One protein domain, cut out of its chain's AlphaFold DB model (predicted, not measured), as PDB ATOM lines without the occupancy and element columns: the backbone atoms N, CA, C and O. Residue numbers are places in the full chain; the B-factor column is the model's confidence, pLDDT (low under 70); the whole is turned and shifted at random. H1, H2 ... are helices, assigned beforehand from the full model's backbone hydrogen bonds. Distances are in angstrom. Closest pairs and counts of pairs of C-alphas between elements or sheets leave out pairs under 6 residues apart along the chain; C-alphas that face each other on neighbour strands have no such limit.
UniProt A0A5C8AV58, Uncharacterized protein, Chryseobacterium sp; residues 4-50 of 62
ATOM      1  N   LYS A   4      -3.239  19.623 -14.131       87.56
ATOM      2  CA  LYS A   4      -2.921  20.711 -15.067       87.56
ATOM      3  C   LYS A   4      -3.853  20.674 -16.275       87.56
ATOM      4  O   LYS A   4      -4.343  21.718 -16.699       87.56
ATOM      5  N   VAL A   5      -4.166  19.478 -16.774       93.56
ATOM      6  CA  VAL A   5      -5.101  19.292 -17.895       93.56
ATOM      7  C   VAL A   5      -6.529  19.670 -17.489       93.56
ATOM      8  O   VAL A   5      -7.213  20.359 -18.244       93.56
ATOM      9  N   LYS A   6      -6.979  19.316 -16.276       94.31
ATOM     10  CA  LYS A   6      -8.286  19.763 -15.755       94.31
ATOM     11  C   LYS A   6      -8.388  21.287 -15.683       94.31
ATOM     12  O   LYS A   6      -9.401  21.846 -16.097       94.31
ATOM     13  N   ARG A   7      -7.345  21.961 -15.185       90.62
ATOM     14  CA  ARG A   7      -7.291  23.433 -15.109       90.62
ATOM     15  C   ARG A   7      -7.330  24.076 -16.490       90.62
ATOM     16  O   ARG A   7      -8.088  25.022 -16.683       90.62
ATOM     17  N   LEU A   8      -6.581  23.535 -17.452       93.25
ATOM     18  CA  LEU A   8      -6.629  23.995 -18.839       93.25
ATOM     19  C   LEU A   8      -8.051  23.894 -19.410       93.25
ATOM     20  O   LEU A   8      -8.554  24.864 -19.967       93.25
ATOM     21  N   LEU A   9      -8.715  22.748 -19.237       95.69
ATOM     22  CA  LEU A   9     -10.072  22.535 -19.749       95.69
ATOM     23  C   LEU A   9     -11.108  23.441 -19.080       95.69
ATOM     24  O   LEU A   9     -12.001  23.932 -19.767       95.69
ATOM     25  N   LYS A  10     -10.974  23.694 -17.772       96.25
ATOM     26  CA  LYS A  10     -11.805  24.659 -17.041       96.25
ATOM     27  C   LYS A  10     -11.722  26.038 -17.702       96.25
ATOM     28  O   LYS A  10     -12.749  26.548 -18.135       96.25
ATOM     29  N   VAL A  11     -10.513  26.580 -17.866       94.88
ATOM     30  CA  VAL A  11     -10.302  27.894 -18.498       94.88
ATOM     31  C   VAL A  11     -10.811  27.894 -19.939       94.88
ATOM     32  O   VAL A  11     -11.584  28.763 -20.320       94.88
ATOM     33  N   TYR A  12     -10.453  26.882 -20.731       96.94
ATOM     34  CA  TYR A  12     -10.880  26.773 -22.126       96.94
ATOM     35  C   TYR A  12     -12.410  26.725 -22.289       96.94
ATOM     36  O   TYR A  12     -12.939  27.229 -23.278       96.94
ATOM     37  N   SER A  13     -13.130  26.135 -21.328       96.88
ATOM     38  CA  SER A  13     -14.596  26.069 -21.353       96.88
ATOM     39  C   SER A  13     -15.282  27.417 -21.110       96.88
ATOM     40  O   SER A  13     -16.407  27.606 -21.572       96.88
ATOM     41  N   GLU A  14     -14.602  28.347 -20.435       97.88
ATOM     42  CA  GLU A  14     -15.102  29.693 -20.123       97.88
ATOM     43  C   GLU A  14     -14.862  30.693 -21.267       97.88
ATOM     44  O   GLU A  14     -15.478  31.754 -21.298       97.88
ATOM     45  N   LEU A  15     -14.010  30.340 -22.234       98.00
ATOM     46  CA  LEU A  15     -13.725  31.156 -23.412       98.00
ATOM     47  C   LEU A  15     -14.897  31.161 -24.402       98.00
ATOM     48  O   LEU A  15     -15.595  30.153 -24.583       98.00
ATOM     49  N   ASP A  16     -15.066  32.262 -25.129       98.31
ATOM     50  CA  ASP A  16     -15.987  32.317 -26.265       98.31
ATOM     51  C   ASP A  16     -15.446  31.548 -27.493       98.31
ATOM     52  O   ASP A  16     -14.349  30.983 -27.488       98.31
ATOM     53  N   TYR A  17     -16.245  31.466 -28.561       97.06
ATOM     54  CA  TYR A  17     -15.865  30.717 -29.762       97.06
ATOM     55  C   TYR A  17     -14.583  31.243 -30.431       97.06
ATOM     56  O   TYR A  17     -13.758  30.435 -30.874       97.06
ATOM     57  N   ASN A  18     -14.411  32.565 -30.497       98.12
ATOM     58  CA  ASN A  18     -13.271  33.202 -31.155       98.12
ATOM     59  C   ASN A  18     -12.002  33.007 -30.328       98.12
ATOM     60  O   ASN A  18     -10.995  32.547 -30.856       98.12
ATOM     61  N   GLN A  19     -12.083  33.206 -29.016       97.88
ATOM     62  CA  GLN A  19     -10.978  32.927 -28.099       97.88
ATOM     63  C   GLN A  19     -10.560  31.450 -28.146       97.88
ATOM     64  O   GLN A  19      -9.376  31.122 -28.206       97.88
ATOM     65  N   ARG A  20     -11.522  30.517 -28.196       98.25
ATOM     66  CA  ARG A  20     -11.202  29.091 -28.374       98.25
ATOM     67  C   ARG A  20     -10.551  28.806 -29.727       98.25
ATOM     68  O   ARG A  20      -9.741  27.884 -29.814       98.25
ATOM     69  N   LYS A  21     -10.918  29.539 -30.782       98.00
ATOM     70  CA  LYS A  21     -10.278  29.431 -32.100       98.00
ATOM     71  C   LYS A  21      -8.818  29.883 -32.029       98.00
ATOM     72  O   LYS A  21      -7.964  29.117 -32.462       98.00
ATOM     73  N   GLU A  22      -8.538  31.023 -31.403       97.62
ATOM     74  CA  GLU A  22      -7.169  31.518 -31.185       97.62
ATOM     75  C   GLU A  22      -6.307  30.500 -30.426       97.62
ATOM     76  O   GLU A  22      -5.184  30.209 -30.832       97.62
ATOM     77  N   VAL A  23      -6.851  29.877 -29.372       97.12
ATOM     78  CA  VAL A  23      -6.143  28.823 -28.626       97.12
ATOM     79  C   VAL A  23      -5.808  27.624 -29.519       97.12
ATOM     80  O   VAL A  23      -4.689  27.117 -29.465       97.12
ATOM     81  N   ARG A  24      -6.752  27.159 -30.348       97.12
ATOM     82  CA  ARG A  24      -6.512  26.020 -31.253       97.12
ATOM     83  C   ARG A  24      -5.445  26.338 -32.297       97.12
ATOM     84  O   ARG A  24      -4.553  25.521 -32.504       97.12
ATOM     85  N   GLU A  25      -5.510  27.521 -32.905       97.94
ATOM     86  CA  GLU A  25      -4.512  27.982 -33.877       97.94
ATOM     87  C   GLU A  25      -3.127  28.120 -33.233       97.94
ATOM     88  O   GLU A  25      -2.126  27.695 -33.811       97.94
ATOM     89  N   PHE A  26      -3.055  28.647 -32.007       96.81
ATOM     90  CA  PHE A  26      -1.808  28.706 -31.251       96.81
ATOM     91  C   PHE A  26      -1.225  27.309 -31.007       96.81
ATOM     92  O   PHE A  26      -0.041  27.108 -31.267       96.81
ATOM     93  N   ILE A  27      -2.031  26.346 -30.543       96.94
ATOM     94  CA  ILE A  27      -1.573  24.972 -30.275       96.94
ATOM     95  C   ILE A  27      -1.060  24.316 -31.560       96.94
ATOM     96  O   ILE A  27       0.032  23.752 -31.561       96.94
ATOM     97  N   GLU A  28      -1.801  24.426 -32.663       96.94
ATOM     98  CA  GLU A  28      -1.388  23.848 -33.944       96.94
ATOM     99  C   GLU A  28      -0.052  24.432 -34.427       96.94
ATOM    100  O   GLU A  28       0.839  23.695 -34.856       96.94
ATOM    101  N   ASN A  29       0.110  25.753 -34.326       96.56
ATOM    102  CA  ASN A  29       1.353  26.423 -34.692       96.56
ATOM    103  C   ASN A  29       2.499  26.068 -33.740       96.56
ATOM    104  O   ASN A  29       3.627  25.887 -34.192       96.56
ATOM    105  N   TYR A  30       2.228  25.952 -32.439       96.69
ATOM    106  CA  TYR A  30       3.219  25.561 -31.444       96.69
ATOM    107  C   TYR A  30       3.753  24.157 -31.717       96.69
ATOM    108  O   TYR A  30       4.962  23.955 -31.666       96.69
ATOM    109  N   GLU A  31       2.899  23.192 -32.060       96.50
ATOM    110  CA  GLU A  31       3.344  21.813 -32.289       96.50
ATOM    111  C   GLU A  31       4.277  21.667 -33.492       96.50
ATOM    112  O   GLU A  31       5.208  20.858 -33.440       96.50
ATOM    113  N   LYS A  32       4.087  22.500 -34.522       96.88
ATOM    114  CA  LYS A  32       4.923  22.541 -35.732       96.88
ATOM    115  C   LYS A  32       6.303  23.175 -35.514       96.88
ATOM    116  O   LYS A  32       7.163  23.021 -36.375       96.88
ATOM    117  N   LYS A  33       6.514  23.887 -34.402       95.94
ATOM    118  CA  LYS A  33       7.780  24.564 -34.087       95.94
ATOM    119  C   LYS A  33       8.877  23.588 -33.682       95.94
ATOM    120  O   LYS A  33       8.613  22.568 -33.034       95.94
ATOM    121  N   ASP A  34      10.116  23.944 -33.997       96.44
ATOM    122  CA  ASP A  34      11.278  23.207 -33.511       96.44
ATOM    123  C   ASP A  34      11.529  23.444 -32.006       96.44
ATOM    124  O   ASP A  34      10.851  24.228 -31.332       96.44
ATOM    125  N   PHE A  35      12.507  22.733 -31.445       95.00
ATOM    126  CA  PHE A  35      12.832  22.839 -30.022       95.00
ATOM    127  C   PHE A  35      13.239  24.262 -29.595       95.00
ATOM    128  O   PHE A  35      12.835  24.724 -28.522       95.00
ATOM    129  N   GLN A  36      14.031  24.963 -30.408       95.75
ATOM    130  CA  GLN A  36      14.550  26.290 -30.076       95.75
ATOM    131  C   GLN A  36      13.435  27.341 -30.122       95.75
ATOM    132  O   GLN A  36      13.334  28.205 -29.242       95.75
ATOM    133  N   GLU A  37      12.545  27.232 -31.098       95.69
ATOM    134  CA  GLU A  37      11.349  28.052 -31.203       95.69
ATOM    135  C   GLU A  37      10.372  27.799 -30.048       95.69
ATOM    136  O   GLU A  37       9.903  28.755 -29.424       95.69
ATOM    137  N   LYS A  38      10.098  26.530 -29.707       96.25
ATOM    138  CA  LYS A  38       9.251  26.164 -28.554       96.25
ATOM    139  C   LYS A  38       9.815  26.735 -27.256       96.25
ATOM    140  O   LYS A  38       9.068  27.304 -26.457       96.25
ATOM    141  N   ARG A  39      11.137  26.655 -27.063       94.25
ATOM    142  CA  ARG A  39      11.823  27.261 -25.914       94.25
ATOM    143  C   ARG A  39      11.604  28.771 -25.857       94.25
ATOM    144  O   ARG A  39      11.258  29.286 -24.799       94.25
ATOM    145  N   THR A  40      11.747  29.460 -26.987       95.00
ATOM    146  CA  THR A  40      11.549  30.916 -27.075       95.00
ATOM    147  C   THR A  40      10.121  31.314 -26.696       95.00
ATOM    148  O   THR A  40       9.919  32.246 -25.916       95.00
ATOM    149  N   VAL A  41       9.121  30.574 -27.187       93.94
ATOM    150  CA  VAL A  41       7.712  30.790 -26.820       93.94
ATOM    151  C   VAL A  41       7.499  30.578 -25.319       93.94
ATOM    152  O   VAL A  41       6.902  31.430 -24.663       93.94
ATOM    153  N   ASN A  42       8.034  29.494 -24.753       91.19
ATOM    154  CA  ASN A  42       7.903  29.199 -23.324       91.19
ATOM    155  C   ASN A  42       8.560  30.276 -22.447       91.19
ATOM    156  O   ASN A  42       7.995  30.677 -21.431       91.19
ATOM    157  N   GLU A  43       9.738  30.771 -22.834       90.94
ATOM    158  CA  GLU A  43      10.419  31.863 -22.131       90.94
ATOM    159  C   GLU A  43       9.615  33.166 -22.190       90.94
ATOM    160  O   GLU A  43       9.513  33.863 -21.180       90.94
ATOM    161  N   SER A  44       9.011  33.476 -23.340       91.75
ATOM    162  CA  SER A  44       8.128  34.636 -23.494       91.75
ATOM    163  C   SER A  44       6.913  34.544 -22.565       91.75
ATOM    164  O   SER A  44       6.656  35.461 -21.785       91.75
ATOM    165  N   LEU A  45       6.226  33.397 -22.556       90.38
ATOM    166  CA  LEU A  45       5.073  33.164 -21.684       90.38
ATOM    167  C   LEU A  45       5.445  33.262 -20.200       90.38
ATOM    168  O   LEU A  45       4.733  33.916 -19.442       90.38
ATOM    169  N   ASN A  46       6.582  32.691 -19.795       87.00
ATOM    170  CA  ASN A  46       7.068  32.784 -18.415       87.00
ATOM    171  C   ASN A  46       7.399  34.227 -18.002       87.00
ATOM    172  O   ASN A  46       7.190  34.591 -16.846       87.00
ATOM    173  N   LYS A  47       7.910  35.058 -18.920       87.12
ATOM    174  CA  LYS A  47       8.165  36.482 -18.645       87.12
ATOM    175  C   LYS A  47       6.869  37.266 -18.450       87.12
ATOM    176  O   LYS A  47       6.823  38.130 -17.583       87.12
ATOM    177  N   SER A  48       5.836  36.976 -19.239       86.94
ATOM    178  CA  SER A  48       4.564  37.707 -19.184       86.94
ATOM    179  C   SER A  48       3.638  37.247 -18.059       86.94
ATOM    180  O   SER A  48       2.983  38.077 -17.438       86.94
ATOM    181  N   LEU A  49       3.560  35.940 -17.808       84.81
ATOM    182  CA  LEU A  49       2.583  35.340 -16.889       84.81
ATOM    183  C   LEU A  49       3.208  34.872 -15.570       84.81
ATOM    184  O   LEU A  49       2.493  34.438 -14.669       84.81
ATOM    185  N   GLY A  50       4.532  34.968 -15.448       79.50
ATOM    186  CA  GLY A  50       5.272  34.342 -14.366       79.50
ATOM    187  C   GLY A  50       5.409  32.830 -14.572       79.50
ATOM    188  O   GLY A  50       4.931  32.263 -15.559       79.50
TER     189      GLY A  50
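Overview. This is residues 4 to 50 of the 62 residues of an uncharacterized protein of Chryseobacterium sp (UniProt A0A5C8AV58). Three helices make an open, three-sided frame: the longest, H2, forms the base, H1 and H3 fold back from its two ends over the same side of it, and the space between H1 and H3 is left empty. The corners are two tight links, and near each corner the neighbouring helices come close without clearly touching. The printed part has 47 residues with three named helices, in the order H1, H2, H3, and no named strand; its class is all helix. It is loose, with a radius of gyration of the C-alphas of 12.1 A, and its C-alphas span 31 by 23 by 18 A along the three main axes.

Arrangement. Begin at H2, residues 17 to 32, and look toward its first turns, where H1, residues 4 to 14, is close but not clearly touching. The closest C-alphas of these two helices are those of Tyr 12 and Arg 20, 6.7 A apart. H1 and H2 run opposite ways at a steep tilt of 36 degrees, only just steep. Now go to the other end of H2, where H3, residues 35 to 49, is close but not clearly touching. There the closest C-alphas of H2 and H3 are those of Tyr 30 and Lys 38, also 6.7 A apart. H2 and H3 run opposite ways at a steep tilt of 39 degrees. H1 and H3 are apart. Look along the backbones of H1, H2 and H3, and you will find every O i to N i+4 pair within hydrogen-bond range.

Along the chain. Find C-alpha 17 at (-15.865, 30.717, -29.762); from there H2 runs through 16 residues to Lys 32, 23.1 A from first to last C-alpha. Go back to C-alpha 4 at (-2.921, 20.711, -15.067), where H1 begins; it has 11 residues and measures 16.0 A to the C-alpha of Glu 14. H3 begins at Phe 35 and runs through 15 residues, 20.8 A from first to last C-alpha, to C-alpha 49 at (2.583, 35.340, -16.889).

Size, cuts and confidence. The two C-alphas farthest apart are those of Glu 14 and Gln 36, at 31.5 A, while the first and last printed C-alphas, those of Lys 4 and Gly 50, are 15.9 A apart. Residues 4 to 10 of H1, residues 24 to 29 of H2, and residues 42 to 50, of which 42 to 49 belong to H3, stand free. The links H1 to H2 and H2 to H3 have 2 residues each and are tight. The printed part has no cut. The mean pLDDT of the printed part is 94.4, and no printed residue is under 70.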